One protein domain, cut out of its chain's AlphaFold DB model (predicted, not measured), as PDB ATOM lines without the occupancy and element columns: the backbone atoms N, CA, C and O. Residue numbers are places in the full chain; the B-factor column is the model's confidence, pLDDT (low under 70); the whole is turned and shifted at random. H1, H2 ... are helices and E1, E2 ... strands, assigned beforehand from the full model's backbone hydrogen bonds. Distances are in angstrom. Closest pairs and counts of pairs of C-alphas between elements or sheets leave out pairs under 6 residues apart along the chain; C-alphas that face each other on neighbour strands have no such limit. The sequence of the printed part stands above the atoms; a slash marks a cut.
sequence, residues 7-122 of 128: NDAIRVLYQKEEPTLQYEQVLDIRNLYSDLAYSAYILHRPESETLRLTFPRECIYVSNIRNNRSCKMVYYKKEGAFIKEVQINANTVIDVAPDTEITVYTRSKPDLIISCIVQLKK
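What this domain is: This is residues 7 to 122 of the 128 residues of an uncharacterized protein of viral metagenome (UniProt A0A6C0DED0). Two strongly twisted sheets stand partly face to face, E1 E9 E4 E7 and E2 E3 E8 E5 E6; H1 covers one end of the first sheet, over E1 on the side toward the second. The far end of the hairpin E5 and E6, at residues 79 to 82, reaches away from the rest. The 116 printed residues hold two named helices and nine named strands, in the order H1 E1 H2 E2 E3 E4 E5 E6 E7 E8 E9; the class is mostly strand. Both sheets, each in the order just written, are antiparallel throughout. The whole is compact, with a radius of gyration of the C-alphas of 14.3 A and spans of 43 by 38 by 23 A.

How they stand to each other: Begin with H1, residues 7 to 15, whose O i to N i+4 pairs are each within hydrogen-bond range. H1 is on the sheet of E1, residues 20 to 28, E9, residues 113 to 121, E4, residues 59 to 67, and E7, residues 93 to 95, at a height of 9.1 A over the sheet. It lies over E1 and along the strands, at 7 degrees to E1 on the local plane; it is only just not over E9, on which 2 of its C-alphas fall. The closest C-alphas of H1 and E1 are those of Leu 13 and Leu 21, 5.6 A apart. H2, residues 36 to 39, is too short for an O i to N i+4 pair, and its one O i to N i+3 pair is out of range; it is close to H1 but not clearly touching, with the C-alphas of Asn 7 and Ala 37 closest at 5.8 A. H2 is not on either sheet. In the first sheet, look for N 25 and O 116 at 2.9 A between E1 and E9, N 63 and O 117 at 2.9 A between E9 and E4, and N 94 and O 62 at 2.8 A between E4 and E7. E4 bends by 63 degrees at residue 64. In the second sheet, the hairpin of E2, residues 42 to 45, and E3, residues 50 to 53, has N 43 and O 52 at 2.9 A. E3 and E8, residues 102 to 105, have N 51 and O 104 at 2.9 A; E8 and E5, residues 72 to 79, have N 103 and O 74 at 2.8 A. The hairpin of E5 and E6, residues 82 to 87, has N 77 and O 84 at 2.9 A.

Where its parts are: Find C-alpha 7 at (11.162, -1.045, -25.663), where H1 begins its 12.4 A. E1 runs 25.4 A from C-alpha 20 at (17.478, 11.460, -21.257). E4 spans 20.0 A, E5 21.7 A and E6 16.0 A. E9 runs 25.2 A to C-alpha 121 at (13.156, 11.901, -22.099).

The domain as a whole: The C-alphas farthest apart, those of Glu 17 and Glu 47, are 44.9 A apart. The printed part has no cut and no long link. Its mean pLDDT is 91.1, and no printed residue is under 70.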
ATOM      1  N   ASN A   7      11.442  -0.527 -27.001       88.19
ATOM      2  CA  ASN A   7      11.162  -1.045 -25.663       88.19
ATOM      3  C   ASN A   7      12.438  -1.148 -24.818       88.19
ATOM      4  O   ASN A   7      12.446  -0.756 -23.650       88.19
ATOM      5  N   ASP A   8      13.535  -1.623 -25.418       90.50
ATOM      6  CA  ASP A   8      14.843  -1.620 -24.767       90.50
ATOM      7  C   ASP A   8      15.260  -0.198 -24.418       90.50
ATOM      8  O   ASP A   8      15.615   0.062 -23.270       90.50
ATOM      9  N   ALA A   9      15.146   0.744 -25.357       92.19
ATOM     10  CA  ALA A   9      15.494   2.138 -25.119       92.19
ATOM     11  C   ALA A   9      14.697   2.739 -23.947       92.19
ATOM     12  O   ALA A   9      15.282   3.326 -23.038       92.19
ATOM     13  N   ILE A  10      13.378   2.544 -23.908       91.00
ATOM     14  CA  ILE A  10      12.520   3.030 -22.817       91.00
ATOM     15  C   ILE A  10      12.912   2.373 -21.489       91.00
ATOM     16  O   ILE A  10      13.063   3.061 -20.479       91.00
ATOM     17  N   ARG A  11      13.130   1.056 -21.464       91.00
ATOM     18  CA  ARG A  11      13.568   0.354 -20.251       91.00
ATOM     19  C   ARG A  11      14.889   0.919 -19.729       91.00
ATOM     20  O   ARG A  11      14.995   1.218 -18.542       91.00
ATOM     21  N   VAL A  12      15.869   1.107 -20.611       93.44
ATOM     22  CA  VAL A  12      17.179   1.673 -20.267       93.44
ATOM     23  C   VAL A  12      17.053   3.113 -19.777       93.44
ATOM     24  O   VAL A  12      17.687   3.476 -18.787       93.44
ATOM     25  N   LEU A  13      16.205   3.920 -20.418       94.00
ATOM     26  CA  LEU A  13      15.917   5.294 -20.011       94.00
ATOM     27  C   LEU A  13      15.433   5.354 -18.557       94.00
ATOM     28  O   LEU A  13      15.876   6.218 -17.808       94.00
ATOM     29  N   TYR A  14      14.557   4.439 -18.136       91.81
ATOM     30  CA  TYR A  14      14.027   4.413 -16.767       91.81
ATOM     31  C   TYR A  14      14.951   3.751 -15.731       91.81
ATOM     32  O   TYR A  14      14.710   3.916 -14.538       91.81
ATOM     33  N   GLN A  15      16.002   3.045 -16.157       92.81
ATOM     34  CA  GLN A  15      17.004   2.442 -15.267       92.81
ATOM     35  C   GLN A  15      18.172   3.378 -14.936       92.81
ATOM     36  O   GLN A  15      18.788   3.231 -13.884       92.81
ATOM     37  N   LYS A  16      18.498   4.313 -15.832       89.31
ATOM     38  CA  LYS A  16      19.599   5.268 -15.644       89.31
ATOM     39  C   LYS A  16      19.200   6.417 -14.726       89.31
ATOM     40  O   LYS A  16      18.013   6.706 -14.580       89.31
ATOM     41  N   GLU A  17      20.171   7.106 -14.136       89.56
ATOM     42  CA  GLU A  17      19.906   8.320 -13.355       89.56
ATOM     43  C   GLU A  17      19.511   9.475 -14.280       89.56
ATOM     44  O   GLU A  17      18.508  10.158 -14.040       89.56
ATOM     45  N   GLU A  18      20.221   9.617 -15.400       92.25
ATOM     46  CA  GLU A  18      20.010  10.681 -16.370       92.25
ATOM     47  C   GLU A  18      18.564  10.694 -16.896       92.25
ATOM     48  O   GLU A  18      17.941   9.645 -17.106       92.25
ATOM     49  N   PRO A  19      17.979  11.885 -17.116       93.12
ATOM     50  CA  PRO A  19      16.591  11.998 -17.544       93.12
ATOM     51  C   PRO A  19      16.401  11.754 -19.044       93.12
ATOM     52  O   PRO A  19      15.260  11.773 -19.508       93.12
ATOM     53  N   THR A  20      17.484  11.573 -19.799       94.94
ATOM     54  CA  THR A  20      17.478  11.460 -21.257       94.94
ATOM     55  C   THR A  20      18.302  10.274 -21.737       94.94
ATOM     56  O   THR A  20      19.270   9.858 -21.102       94.94
ATOM     57  N   LEU A  21      17.924   9.738 -22.895       95.56
ATOM     58  CA  LEU A  21      18.645   8.666 -23.570       95.56
ATOM     59  C   LEU A  21      18.629   8.920 -25.071       95.56
ATOM     60  O   LEU A  21      17.574   9.185 -25.636       95.56
ATOM     61  N   GLN A  22      19.783   8.799 -25.713       95.31
ATOM     62  CA  GLN A  22      19.890   8.794 -27.165       95.31
ATOM     63  C   GLN A  22      20.183   7.372 -27.641       95.31
ATOM     64  O   GLN A  22      21.013   6.686 -27.041       95.31
ATOM     65  N   TYR A  23      19.523   6.942 -28.713       94.75
ATOM     66  CA  TYR A  23      19.803   5.669 -29.376       94.75
ATOM     67  C   TYR A  23      19.550   5.765 -30.887       94.75
ATOM     68  O   TYR A  23      18.925   6.716 -31.361       94.75
ATOM     69  N   GLU A  24      20.071   4.801 -31.643       94.38
ATOM     70  CA  GLU A  24      19.771   4.649 -33.066       94.38
ATOM     71  C   GLU A  24      18.591   3.688 -33.235       94.38
ATOM     72  O   GLU A  24      18.638   2.555 -32.763       94.38
ATOM     73  N   GLN A  25      17.538   4.144 -33.911       91.94
ATOM     74  CA  GLN A  25      16.433   3.295 -34.337       91.94
ATOM     75  C   GLN A  25      16.664   2.894 -35.791       91.94
ATOM     76  O   GLN A  25      16.875   3.751 -36.650       91.94
ATOM     77  N   VAL A  26      16.567   1.596 -36.070       91.69
ATOM     78  CA  VAL A  26      16.620   1.041 -37.426       91.69
ATOM     79  C   VAL A  26      15.294   0.349 -37.722       91.69
ATOM     80  O   VAL A  26      14.792  -0.415 -36.902       91.69
ATOM     81  N   LEU A  27      14.710   0.640 -38.883       90.56
ATOM     82  CA  LEU A  27      13.454   0.073 -39.363       90.56
ATOM     83  C   LEU A  27      13.697  -0.571 -40.724       90.56
ATOM     84  O   LEU A  27      14.013   0.122 -41.688       90.56
ATOM     85  N   ASP A  28      13.534  -1.887 -40.804       90.94
ATOM     86  CA  ASP A  28      13.588  -2.639 -42.057       90.94
ATOM     87  C   ASP A  28      12.161  -2.938 -42.522       90.94
ATOM     88  O   ASP A  28      11.388  -3.557 -41.789       90.94
ATOM     89  N   ILE A  29      11.807  -2.528 -43.745       88.81
ATOM     90  CA  ILE A  29      10.465  -2.737 -44.300       88.81
ATOM     91  C   ILE A  29      10.063  -4.223 -44.344       88.81
ATOM     92  O   ILE A  29       8.881  -4.550 -44.254       88.81
ATOM     93  N   ARG A  30      11.044  -5.132 -44.432       88.25
ATOM     94  CA  ARG A  30      10.839  -6.591 -44.450       88.25
ATOM     95  C   ARG A  30      10.446  -7.144 -43.085       88.25
ATOM     96  O   ARG A  30       9.916  -8.248 -43.014       88.25
ATOM     97  N   ASN A  31      10.727  -6.397 -42.018       87.31
ATOM     98  CA  ASN A  31      10.533  -6.835 -40.644       87.31
ATOM     99  C   ASN A  31      10.002  -5.711 -39.735       87.31
ATOM    100  O   ASN A  31      10.368  -5.622 -38.568       87.31
ATOM    101  N   LEU A  32       9.121  -4.848 -40.258       79.88
ATOM    102  CA  LEU A  32       8.584  -3.684 -39.527       79.88
ATOM    103  C   LEU A  32       7.929  -4.037 -38.188       79.88
ATOM    104  O   LEU A  32       7.839  -3.193 -37.303       79.88
ATOM    105  N   TYR A  33       7.453  -5.273 -38.058       77.44
ATOM    106  CA  TYR A  33       6.664  -5.737 -36.923       77.44
ATOM    107  C   TYR A  33       7.456  -6.612 -35.941       77.44
ATOM    108  O   TYR A  33       6.861  -7.135 -35.003       77.44
ATOM    109  N   SER A  34       8.778  -6.778 -36.115       75.88
ATOM    110  CA  SER A  34       9.586  -7.525 -35.135       75.88
ATOM    111  C   SER A  34       9.745  -6.795 -33.809       75.88
ATOM    112  O   SER A  34       9.842  -7.440 -32.769       75.88
ATOM    113  N   ASP A  35       9.769  -5.460 -33.832       74.88
ATOM    114  CA  ASP A  35       9.682  -4.652 -32.620       74.88
ATOM    115  C   ASP A  35       8.207  -4.361 -32.330       74.88
ATOM    116  O   ASP A  35       7.623  -3.404 -32.841       74.88
ATOM    117  N   LEU A  36       7.588  -5.213 -31.508       75.31
ATOM    118  CA  LEU A  36       6.180  -5.067 -31.133       75.31
ATOM    119  C   LEU A  36       5.885  -3.707 -30.485       75.31
ATOM    120  O   LEU A  36       4.793  -3.177 -30.678       75.31
ATOM    121  N   ALA A  37       6.840  -3.111 -29.764       75.06
ATOM    122  CA  ALA A  37       6.634  -1.800 -29.157       75.06
ATOM    123  C   ALA A  37       6.645  -0.686 -30.207       75.06
ATOM    124  O   ALA A  37       5.862   0.257 -30.098       75.06
ATOM    125  N   TYR A  38       7.479  -0.806 -31.243       79.00
ATOM    126  CA  TYR A  38       7.500   0.164 -32.338       79.00
ATOM    127  C   TYR A  38       6.379  -0.047 -33.364       79.00
ATOM    128  O   TYR A  38       5.969   0.898 -34.033       79.00
ATOM    129  N   SER A  39       5.827  -1.261 -33.459       82.75
ATOM    130  CA  SER A  39       4.755  -1.603 -34.406       82.75
ATOM    131  C   SER A  39       3.516  -0.707 -34.286       82.75
ATOM    132  O   SER A  39       2.900  -0.376 -35.295       82.75
ATOM    133  N   ALA A  40       3.192  -0.246 -33.071       86.25
ATOM    134  CA  ALA A  40       2.083   0.674 -32.808       86.25
ATOM    135  C   ALA A  40       2.302   2.081 -33.397       86.25
ATOM    136  O   ALA A  40       1.350   2.848 -33.536       86.25
ATOM    137  N   TYR A  41       3.545   2.413 -33.753       90.00
ATOM    138  CA  TYR A  41       3.958   3.697 -34.314       90.00
ATOM    139  C   TYR A  41       4.274   3.614 -35.813       90.00
ATOM    140  O   TYR A  41       4.778   4.571 -36.405       90.00
ATOM    141  N   ILE A  42       3.976   2.474 -36.445       91.12
ATOM    142  CA  ILE A  42       4.177   2.249 -37.873       91.12
ATOM    143  C   ILE A  42       2.835   1.965 -38.542       91.12
ATOM    144  O   ILE A  42       2.123   1.031 -38.183       91.12
ATOM    145  N   LEU A  43       2.536   2.703 -39.611       91.94
ATOM    146  CA  LEU A  43       1.448   2.374 -40.524       91.94
ATOM    147  C   LEU A  43       1.990   2.223 -41.946       91.94
ATOM    148  O   LEU A  43       2.268   3.207 -42.633       91.94
ATOM    149  N   HIS A  44       2.115   0.978 -42.398       90.06
ATOM    150  CA  HIS A  44       2.501   0.655 -43.768       90.06
ATOM    151  C   HIS A  44       1.255   0.511 -44.650       90.06
ATOM    152  O   HIS A  44       0.338  -0.241 -44.324       90.06
ATOM    153  N   ARG A  45       1.214   1.235 -45.772       90.44
ATOM    154  CA  ARG A  45       0.132   1.201 -46.763       90.44
ATOM    155  C   ARG A  45       0.692   0.819 -48.139       90.44
ATOM    156  O   ARG A  45       1.006   1.725 -48.920       90.44
ATOM    157  N   PRO A  46       0.784  -0.490 -48.450       86.50
ATOM    158  CA  PRO A  46       1.345  -0.981 -49.712       86.50
ATOM    159  C   PRO A  46       0.638  -0.415 -50.948       86.50
ATOM    160  O   PRO A  46       1.303   0.039 -51.868       86.50
ATOM    161  N   GLU A  47      -0.696  -0.341 -50.910       89.44
ATOM    162  CA  GLU A  47      -1.567   0.201 -51.974       89.44
ATOM    163  C   GLU A  47      -1.179   1.624 -52.405       89.44
ATOM    164  O   GLU A  47      -1.259   1.990 -53.572       89.44
ATOM    165  N   SER A  48      -0.752   2.446 -51.444       90.25
ATOM    166  CA  SER A  48      -0.328   3.831 -51.685       90.25
ATOM    167  C   SER A  48       1.190   4.002 -51.731       90.25
ATOM    168  O   SER A  48       1.664   5.132 -51.786       90.25
ATOM    169  N   GLU A  49       1.948   2.908 -51.629       92.50
ATOM    170  CA  GLU A  49       3.409   2.907 -51.523       92.50
ATOM    171  C   GLU A  49       3.942   3.870 -50.442       92.50
ATOM    172  O   GLU A  49       4.928   4.588 -50.647       92.50
ATOM    173  N   THR A  50       3.276   3.917 -49.281       94.25
ATOM    174  CA  THR A  50       3.675   4.793 -48.170       94.25
ATOM    175  C   THR A  50       3.885   4.041 -46.868       94.25
ATOM    176  O   THR A  50       3.182   3.085 -46.544       94.25
ATOM    177  N   LEU A  51       4.852   4.521 -46.095       94.06
ATOM    178  CA  LEU A  51       5.103   4.133 -44.717       94.06
ATOM    179  C   LEU A  51       4.994   5.386 -43.852       94.06
ATOM    180  O   LEU A  51       5.699   6.366 -44.089       94.06
ATOM    181  N   ARG A  52       4.103   5.364 -42.866       94.88
ATOM    182  CA  ARG A  52       3.931   6.444 -41.892       94.88
ATOM    183  C   ARG A  52       4.579   6.034 -40.578       94.88
ATOM    184  O   ARG A  52       4.338   4.924 -40.104       94.88
ATOM    185  N   LEU A  53       5.391   6.926 -40.025       93.94
ATOM    186  CA  LEU A  53       6.082   6.754 -38.753       93.94
ATOM    187  C   LEU A  53       5.614   7.842 -37.789       93.94
ATOM    188  O   LEU A  53       5.720   9.032 -38.096       93.94
ATOM    189  N   THR A  54       5.124   7.423 -36.632       93.56
ATOM    190  CA  THR A  54       4.861   8.286 -35.479       93.56
ATOM    191  C   THR A  54       5.841   7.939 -34.359       93.56
ATOM    192  O   THR A  54       6.750   7.126 -34.545       93.56
ATOM    193  N   PHE A  55       5.709   8.591 -33.207       91.38
ATOM    194  CA  PHE A  55       6.668   8.458 -32.116       91.38
ATOM    195  C   PHE A  55       5.961   8.320 -30.762       91.38
ATOM    196  O   PHE A  55       4.874   8.872 -30.573       91.38
ATOM    197  N   PRO A  56       6.564   7.601 -29.799       90.06
ATOM    198  CA  PRO A  56       6.071   7.562 -28.428       90.06
ATOM    199  C   PRO A  56       6.227   8.929 -27.754       90.06
ATOM    200  O   PRO A  56       7.092   9.724 -28.118       90.06
ATOM    201  N   ARG A  57       5.445   9.174 -26.698       89.62
ATOM    202  CA  ARG A  57       5.472  10.435 -25.929       89.62
ATOM    203  C   ARG A  57       6.823  10.732 -25.266       89.62
ATOM    204  O   ARG A  57       7.085  11.868 -24.893       89.62
ATOM    205  N   GLU A  58       7.642   9.708 -25.038       92.12
ATOM    206  CA  GLU A  58       8.983   9.841 -24.477       92.12
ATOM    207  C   GLU A  58       9.963  10.433 -25.501       92.12
ATOM    208  O   GLU A  58      11.013  10.933 -25.107       92.12
ATOM    209  N   CYS A  59       9.646  10.388 -26.798       93.31
ATOM    210  CA  CYS A  59      10.477  10.940 -27.859       93.31
ATOM    211  C   CYS A  59      10.368  12.466 -27.902       93.31
ATOM    212  O   CYS A  59       9.273  13.005 -28.016       93.31
ATOM    213  N   ILE A  60      11.512  13.150 -27.849       94.94
ATOM    214  CA  ILE A  60      11.586  14.618 -27.905       94.94
ATOM    215  C   ILE A  60      12.245  15.124 -29.187       94.94
ATOM    216  O   ILE A  60      11.817  16.132 -29.734       94.94
ATOM    217  N   TYR A  61      13.244  14.408 -29.710       95.44
ATOM    218  CA  TYR A  61      13.917  14.783 -30.950       95.44
ATOM    219  C   TYR A  61      14.201  13.564 -31.812       95.44
ATOM    220  O   TYR A  61      14.569  12.500 -31.309       95.44
ATOM    221  N   VAL A  62      14.100  13.763 -33.123       95.75
ATOM    222  CA  VAL A  62      14.562  12.809 -34.131       95.75
ATOM    223  C   VAL A  62      15.483  13.542 -35.091       95.75
ATOM    224  O   VAL A  62      15.168  14.629 -35.573       95.75
ATOM    225  N   SER A  63      16.643  12.961 -35.362       96.44
ATOM    226  CA  SER A  63      17.662  13.571 -36.214       96.44
ATOM    227  C   SER A  63      18.384  12.530 -37.055       96.44
ATOM    228  O   SER A  63      18.207  11.324 -36.865       96.44
ATOM    229  N   ASN A  64      19.201  13.002 -37.999       95.81
ATOM    230  CA  ASN A  64      20.047  12.153 -38.833       95.81
ATOM    231  C   ASN A  64      19.260  11.031 -39.534       95.81
ATOM    232  O   ASN A  64      19.697   9.884 -39.588       95.81
ATOM    233  N   ILE A  65      18.070  11.374 -40.032       95.31
ATOM    234  CA  ILE A  65      17.150  10.425 -40.657       95.31
ATOM    235  C   ILE A  65      17.695  10.067 -42.039       95.31
ATOM    236  O   ILE A  65      17.871  10.931 -42.904       95.31
ATOM    237  N   ARG A  66      17.961   8.782 -42.251       94.56
ATOM    238  CA  ARG A  66      18.550   8.234 -43.472       94.56
ATOM    239  C   ARG A  66      17.700   7.086 -43.975       94.56
ATOM    240  O   ARG A  66      17.035   6.403 -43.204       94.56
ATOM    241  N   ASN A  67      17.756   6.849 -45.278       93.56
ATOM    242  CA  ASN A  67      17.287   5.599 -45.850       93.56
ATOM    243  C   ASN A  67      18.307   5.061 -46.854       93.56
ATOM    244  O   ASN A  67      19.041   5.828 -47.475       93.56
ATOM    245  N   ASN A  68      18.379   3.740 -46.993       94.31
ATOM    246  CA  ASN A  68      19.330   3.056 -47.882       94.31
ATOM    247  C   ASN A  68      18.908   3.075 -49.368       94.31
ATOM    248  O   ASN A  68      19.521   2.407 -50.209       94.31
ATOM    249  N   ARG A  69      17.832   3.790 -49.703       92.19
ATOM    250  CA  ARG A  69      17.289   3.934 -51.055       92.19
ATOM    251  C   ARG A  69      17.129   5.424 -51.373       92.19
ATOM    252  O   ARG A  69      17.447   6.294 -50.577       92.19
ATOM    253  N   SER A  70      16.680   5.744 -52.580       87.25
ATOM    254  CA  SER A  70      16.358   7.127 -52.959       87.25
ATOM    255  C   SER A  70      14.871   7.415 -52.716       87.25
ATOM    256  O   SER A  70      14.154   7.819 -53.638       87.25
ATOM    257  N   CYS A  71      14.379   7.147 -51.503       91.88
ATOM    258  CA  CYS A  71      12.986   7.396 -51.133       91.88
ATOM    259  C   CYS A  71      12.800   8.831 -50.628       91.88
ATOM    260  O   CYS A  71      13.610   9.347 -49.854       91.88
ATOM    261  N   LYS A  72      11.705   9.473 -51.056       94.56
ATOM    262  CA  LYS A  72      11.286  10.771 -50.515       94.56
ATOM    263  C   LYS A  72      10.766  10.545 -49.095       94.56
ATOM    264  O   LYS A  72       9.950   9.652 -48.874       94.56
ATOM    265  N   MET A  73      11.216  11.372 -48.160       96.56
ATOM    266  CA  MET A  73      10.731  11.412 -46.783       96.56
ATOM    267  C   MET A  73      10.282  12.838 -46.482       96.56
ATOM    268  O   MET A  73      10.992  13.789 -46.821       96.56
ATOM    269  N   VAL A  74       9.106  12.992 -45.885       96.94
ATOM    270  CA  VAL A  74       8.550  14.296 -45.507       96.94
ATOM    271  C   VAL A  74       7.909  14.225 -44.137       96.94
ATOM    272  O   VAL A  74       7.452  13.164 -43.723       96.94
ATOM    273  N   TYR A  75       7.823  15.364 -43.468       95.81
ATOM    274  CA  TYR A  75       6.884  15.559 -42.372       95.81
ATOM    275  C   TYR A  75       6.097  16.846 -42.609       95.81
ATOM    276  O   TYR A  75       6.539  17.738 -43.343       95.81
ATOM    277  N   TYR A  76       4.917  16.929 -42.007       91.88
ATOM    278  CA  TYR A  76       4.060  18.102 -42.096       91.88
ATOM    279  C   TYR A  76       4.134  18.875 -40.788       91.88
ATOM    280  O   TYR A  76       3.957  18.308 -39.713       91.88
ATOM    281  N   LYS A  77       4.400  20.177 -40.880       89.75
ATOM    282  CA  LYS A  77       4.467  21.073 -39.725       89.75
ATOM    283  C   LYS A  77       3.413  22.158 -39.860       89.75
ATOM    284  O   LYS A  77       3.316  22.807 -40.902       89.75
ATOM    285  N   LYS A  78       2.646  22.386 -38.795       85.12
ATOM    286  CA  LYS A  78       1.723  23.518 -38.717       85.12
ATOM    287  C   LYS A  78       2.487  24.795 -38.356       85.12
ATOM    288  O   LYS A  78       3.179  24.846 -37.344       85.12
ATOM    289  N   GLU A  79       2.343  25.832 -39.174       87.19
ATOM    290  CA  GLU A  79       2.903  27.168 -38.948       87.19
ATOM    291  C   GLU A  79       1.753  28.185 -39.008       87.19
ATOM    292  O   GLU A  79       1.319  28.624 -40.074       87.19
ATOM    293  N   GLY A  80       1.183  28.502 -37.839       86.69
ATOM    294  CA  GLY A  80      -0.026  29.322 -37.741       86.69
ATOM    295  C   GLY A  80      -1.240  28.628 -38.370       86.69
ATOM    296  O   GLY A  80      -1.678  27.579 -37.896       86.69
ATOM    297  N   ALA A  81      -1.787  29.223 -39.432       89.56
ATOM    298  CA  ALA A  81      -2.923  28.682 -40.185       89.56
ATOM    299  C   ALA A  81      -2.514  27.738 -41.332       89.56
ATOM    300  O   ALA A  81      -3.382  27.137 -41.962       89.56
ATOM    301  N   PHE A  82      -1.215  27.597 -41.610       90.31
ATOM    302  CA  PHE A  82      -0.718  26.852 -42.764       90.31
ATOM    303  C   PHE A  82      -0.113  25.513 -42.353       90.31
ATOM    304  O   PHE A  82       0.479  25.382 -41.281       90.31
ATOM    305  N   ILE A  83      -0.238  24.523 -43.236       90.50
ATOM    306  CA  ILE A  83       0.483  23.254 -43.139       90.50
ATOM    307  C   ILE A  83       1.607  23.299 -44.167       90.50
ATOM    308  O   ILE A  83       1.362  23.458 -45.361       90.50
ATOM    309  N   LYS A  84       2.842  23.166 -43.691       92.25
ATOM    310  CA  LYS A  84       4.041  23.144 -44.521       92.25
ATOM    311  C   LYS A  84       4.540  21.714 -44.654       92.25
ATOM    312  O   LYS A  84       4.800  21.055 -43.649       92.25
ATOM    313  N   GLU A  85       4.705  21.255 -45.890       94.88
ATOM    314  CA  GLU A  85       5.464  20.038 -46.177       94.88
ATOM    315  C   GLU A  85       6.958  20.349 -46.060       94.88
ATOM    316  O   GLU A  85       7.466  21.271 -46.704       94.88
ATOM    317  N   VAL A  86       7.666  19.585 -45.236       95.25
ATOM    318  CA  VAL A  86       9.112  19.713 -45.068       95.25
ATOM    319  C   VAL A  86       9.768  18.420 -45.525       95.25
ATOM    320  O   VAL A  86       9.526  17.348 -44.968       95.25
ATOM    321  N   GLN A  87      10.612  18.519 -46.550       96.12
ATOM    322  CA  GLN A  87      11.411  17.392 -47.015       96.12
ATOM    323  C   GLN A  87      12.546  17.098 -46.036       96.12
ATOM    324  O   GLN A  87      13.312  17.988 -45.669       96.12
ATOM    325  N   ILE A  88      12.669  15.829 -45.658       94.88
ATOM    326  CA  ILE A  88      13.684  15.352 -44.726       94.88
ATOM    327  C   ILE A  88      14.972  15.053 -45.493       94.88
ATOM    328  O   ILE A  88      14.992  14.282 -46.455       94.88
ATOM    329  N   ASN A  89      16.057  15.658 -45.029       92.12
ATOM    330  CA  ASN A  89      17.433  15.363 -45.406       92.12
ATOM    331  C   ASN A  89      18.234  14.928 -44.161       92.12
ATOM    332  O   ASN A  89      17.744  15.020 -43.037       92.12
ATOM    333  N   ALA A  90      19.482  14.492 -44.344       85.06
ATOM    334  CA  ALA A  90      20.308  13.987 -43.243       85.06
ATOM    335  C   ALA A  90      20.580  15.019 -42.126       85.06
ATOM    336  O   ALA A  90      20.819  14.632 -40.988       85.06
ATOM    337  N   ASN A  91      20.506  16.319 -42.422       89.69
ATOM    338  CA  ASN A  91      20.729  17.391 -41.446       89.69
ATOM    339  C   ASN A  91      19.422  17.876 -40.797       89.69
ATOM    340  O   ASN A  91      19.436  18.808 -39.997       89.69
ATOM    341  N   THR A  92      18.283  17.283 -41.162       93.62
ATOM    342  CA  THR A  92      16.981  17.655 -40.613       93.62
ATOM    343  C   THR A  92      16.886  17.176 -39.170       93.62
ATOM    344  O   THR A  92      17.124  16.002 -38.877       93.62
ATOM    345  N   VAL A  93      16.517  18.093 -38.279       94.50
ATOM    346  CA  VAL A  93      16.198  17.810 -36.880       94.50
ATOM    347  C   VAL A  93      14.720  18.111 -36.678       94.50
ATOM    348  O   VAL A  93      14.255  19.200 -37.019       94.50
ATOM    349  N   ILE A  94      13.986  17.136 -36.156       94.75
ATOM    350  CA  ILE A  94      12.553  17.223 -35.897       94.75
ATOM    351  C   ILE A  94      12.354  17.277 -34.384       94.75
ATOM    352  O   ILE A  94      12.747  16.349 -33.678       94.75
ATOM    353  N   ASP A  95      11.752  18.366 -33.907       93.06
ATOM    354  CA  ASP A  95      11.171  18.454 -32.564       93.06
ATOM    355  C   ASP A  95       9.836  17.705 -32.581       93.06
ATOM    356  O   ASP A  95       8.947  18.034 -33.374       93.06
ATOM    357  N   VAL A  96       9.744  16.634 -31.796       91.88
ATOM    358  CA  VAL A  96       8.618  15.703 -31.857       91.88
ATOM    359  C   VAL A  96       7.469  16.229 -31.004       91.88
ATOM    360  O   VAL A  96       7.435  16.073 -29.786       91.88
ATOM    361  N   ALA A  97       6.486  16.820 -31.679       87.19
ATOM    362  CA  ALA A  97       5.177  17.130 -31.117       87.19
ATOM    363  C   ALA A  97       4.232  15.906 -31.185       87.19
ATOM    364  O   ALA A  97       4.460  15.012 -32.006       87.19
ATOM    365  N   PRO A  98       3.143  15.856 -30.389       79.88
ATOM    366  CA  PRO A  98       2.220  14.711 -30.346       79.88
ATOM    367  C   PRO A  98       1.596  14.301 -31.690       79.88
ATOM    368  O   PRO A  98       1.192  13.154 -31.853       79.88
ATOM    369  N   ASP A  99       1.495  15.229 -32.638       84.25
ATOM    370  CA  ASP A  99       0.947  15.039 -33.984       84.25
ATOM    371  C   ASP A  99       2.030  14.882 -35.066       84.25
ATOM    372  O   ASP A  99       1.717  14.813 -36.255       84.25
ATOM    373  N   THR A 100       3.307  14.819 -34.674       92.06
ATOM    374  CA  THR A 100       4.418  14.681 -35.617       92.06
ATOM    375  C   THR A 100       4.380  13.320 -36.292       92.06
ATOM    376  O   THR A 100       4.449  12.272 -35.650       92.06
ATOM    377  N   GLU A 101       4.346  13.354 -37.618       94.75
ATOM    378  CA  GLU A 101       4.355  12.171 -38.456       94.75
ATOM    379  C   GLU A 101       5.320  12.341 -39.622       94.75
ATOM    380  O   GLU A 101       5.284  13.339 -40.348       94.75
ATOM    381  N   ILE A 102       6.142  11.317 -39.839       95.94
ATOM    382  CA  ILE A 102       6.965  11.193 -41.035       95.94
ATOM    383  C   ILE A 102       6.241  10.294 -42.033       95.94
ATOM    384  O   ILE A 102       5.903   9.154 -41.726       95.94
ATOM    385  N   THR A 103       6.061  10.784 -43.256       96.81
ATOM    386  CA  THR A 103       5.639   9.977 -44.403       96.81
ATOM    387  C   THR A 103       6.848   9.645 -45.267       96.81
ATOM    388  O   THR A 103       7.553  10.529 -45.761       96.81
ATOM    389  N   VAL A 104       7.070   8.353 -45.487       96.19
ATOM    390  CA  VAL A 104       8.084   7.820 -46.391       96.19
ATOM    391  C   VAL A 104       7.394   7.242 -47.618       96.19
ATOM    392  O   VAL A 104       6.566   6.340 -47.510       96.19
ATOM    393  N   TYR A 105       7.750   7.747 -48.796       95.69
ATOM    394  CA  TYR A 105       7.268   7.227 -50.074       95.69
ATOM    395  C   TYR A 105       8.158   6.056 -50.490       95.69
ATOM    396  O   TYR A 105       9.265   6.254 -51.004       95.69
ATOM    397  N   THR A 106       7.692   4.836 -50.223       91.94
ATOM    398  CA  THR A 106       8.483   3.606 -50.357       91.94
ATOM    399  C   THR A 106       8.736   3.239 -51.811       91.94
ATOM    400  O   THR A 106       9.757   2.619 -52.089       91.94
ATOM    401  N   ARG A 107       7.864   3.653 -52.746       88.88
ATOM    402  CA  ARG A 107       7.988   3.384 -54.194       88.88
ATOM    403  C   ARG A 107       8.254   1.905 -54.496       88.88
ATOM    404  O   ARG A 107       9.176   1.577 -55.252       88.88
ATOM    405  N   SER A 108       7.534   1.025 -53.798       85.50
ATOM    406  CA  SER A 108       7.666  -0.433 -53.892       85.50
ATOM    407  C   SER A 108       9.092  -0.973 -53.681       85.50
ATOM    408  O   SER A 108       9.448  -2.013 -54.229       85.50
ATOM    409  N   LYS A 109       9.944  -0.287 -52.902       88.88
ATOM    410  CA  LYS A 109      11.280  -0.795 -52.544       88.88
ATOM    411  C   LYS A 109      11.164  -1.864 -51.446       88.88
ATOM    412  O   LYS A 109      10.851  -1.509 -50.311       88.88
ATOM    413  N   PRO A 110      11.431  -3.151 -51.747       85.25
ATOM    414  CA  PRO A 110      11.175  -4.253 -50.817       85.25
ATOM    415  C   PRO A 110      12.250  -4.401 -49.733       85.25
ATOM    416  O   PRO A 110      12.080  -5.184 -48.810       85.25
ATOM    417  N   ASP A 111      13.364  -3.682 -49.845       90.75
ATOM    418  CA  ASP A 111      14.533  -3.747 -48.964       90.75
ATOM    419  C   ASP A 111      14.893  -2.372 -48.379       90.75
ATOM    420  O   ASP A 111      16.055  -2.076 -48.078       90.75
ATOM    421  N   LEU A 112      13.879  -1.512 -48.255       93.19
ATOM    422  CA  LEU A 112      13.999  -0.202 -47.641       93.19
ATOM    423  C   LEU A 112      14.334  -0.347 -46.153       93.19
ATOM    424  O   LEU A 112      13.572  -0.929 -45.384       93.19
ATOM    425  N   ILE A 113      15.457   0.244 -45.762       93.88
ATOM    426  CA  ILE A 113      15.895   0.404 -44.382       93.88
ATOM    427  C   ILE A 113      15.938   1.897 -44.090       93.88
ATOM    428  O   ILE A 113      16.546   2.662 -44.846       93.88
ATOM    429  N   ILE A 114      15.305   2.301 -42.994       93.44
ATOM    430  CA  ILE A 114      15.317   3.664 -42.467       93.44
ATOM    431  C   ILE A 114      16.070   3.632 -41.143       93.44
ATOM    432  O   ILE A 114      15.785   2.782 -40.304       93.44
ATOM    433  N   SER A 115      17.008   4.551 -40.943       94.06
ATOM    434  CA  SER A 115      17.647   4.747 -39.644       94.06
ATOM    435  C   SER A 115      17.553   6.195 -39.194       94.06
ATOM    436  O   SER A 115      17.537   7.117 -40.012       94.06
ATOM    437  N   CYS A 116      17.448   6.404 -37.888       94.44
ATOM    438  CA  CYS A 116      17.440   7.731 -37.292       94.44
ATOM    439  C   CYS A 116      17.996   7.700 -35.869       94.44
ATOM    440  O   CYS A 116      17.968   6.680 -35.183       94.44
ATOM    441  N   ILE A 117      18.493   8.849 -35.420       95.62
ATOM    442  CA  ILE A 117      18.868   9.060 -34.028       95.62
ATOM    443  C   ILE A 117      17.650   9.598 -33.289       95.62
ATOM    444  O   ILE A 117      17.124  10.656 -33.641       95.62
ATOM    445  N   VAL A 118      17.228   8.871 -32.259       94.88
ATOM    446  CA  VAL A 118      16.078   9.197 -31.418       94.88
ATOM    447  C   VAL A 118      16.576   9.625 -30.046       94.88
ATOM    448  O   VAL A 118      17.365   8.924 -29.407       94.88
ATOM    449  N   GLN A 119      16.091  10.769 -29.574       96.19
ATOM    450  CA  GLN A 119      16.319  11.236 -28.216       96.19
ATOM    451  C   GLN A 119      15.040  11.085 -27.397       96.19
ATOM    452  O   GLN A 119      14.002  11.664 -27.718       96.19
ATOM    453  N   LEU A 120      15.142  10.318 -26.315       94.81
ATOM    454  CA  LEU A 120      14.082  10.092 -25.348       94.81
ATOM    455  C   LEU A 120      14.297  10.927 -24.084       94.81
ATOM    456  O   LEU A 120      15.433  11.198 -23.683       94.81
ATOM    457  N   LYS A 121      13.197  11.264 -23.413       95.31
ATOM    458  CA  LYS A 121      13.156  11.901 -22.099       95.31
ATOM    459  C   LYS A 121      12.158  11.172 -21.207       95.31
ATOM    460  O   LYS A 121      11.060  10.835 -21.645       95.31
ATOM    461  N   LYS A 122      12.523  10.943 -19.940       93.31
ATOM    462  CA  LYS A 122      11.608  10.366 -18.947       93.31
ATOM    463  C   LYS A 122      10.338  11.212 -18.898       93.31
ATOM    464  O   LYS A 122      10.410  12.418 -18.648       93.31
TER     465      LYS A 122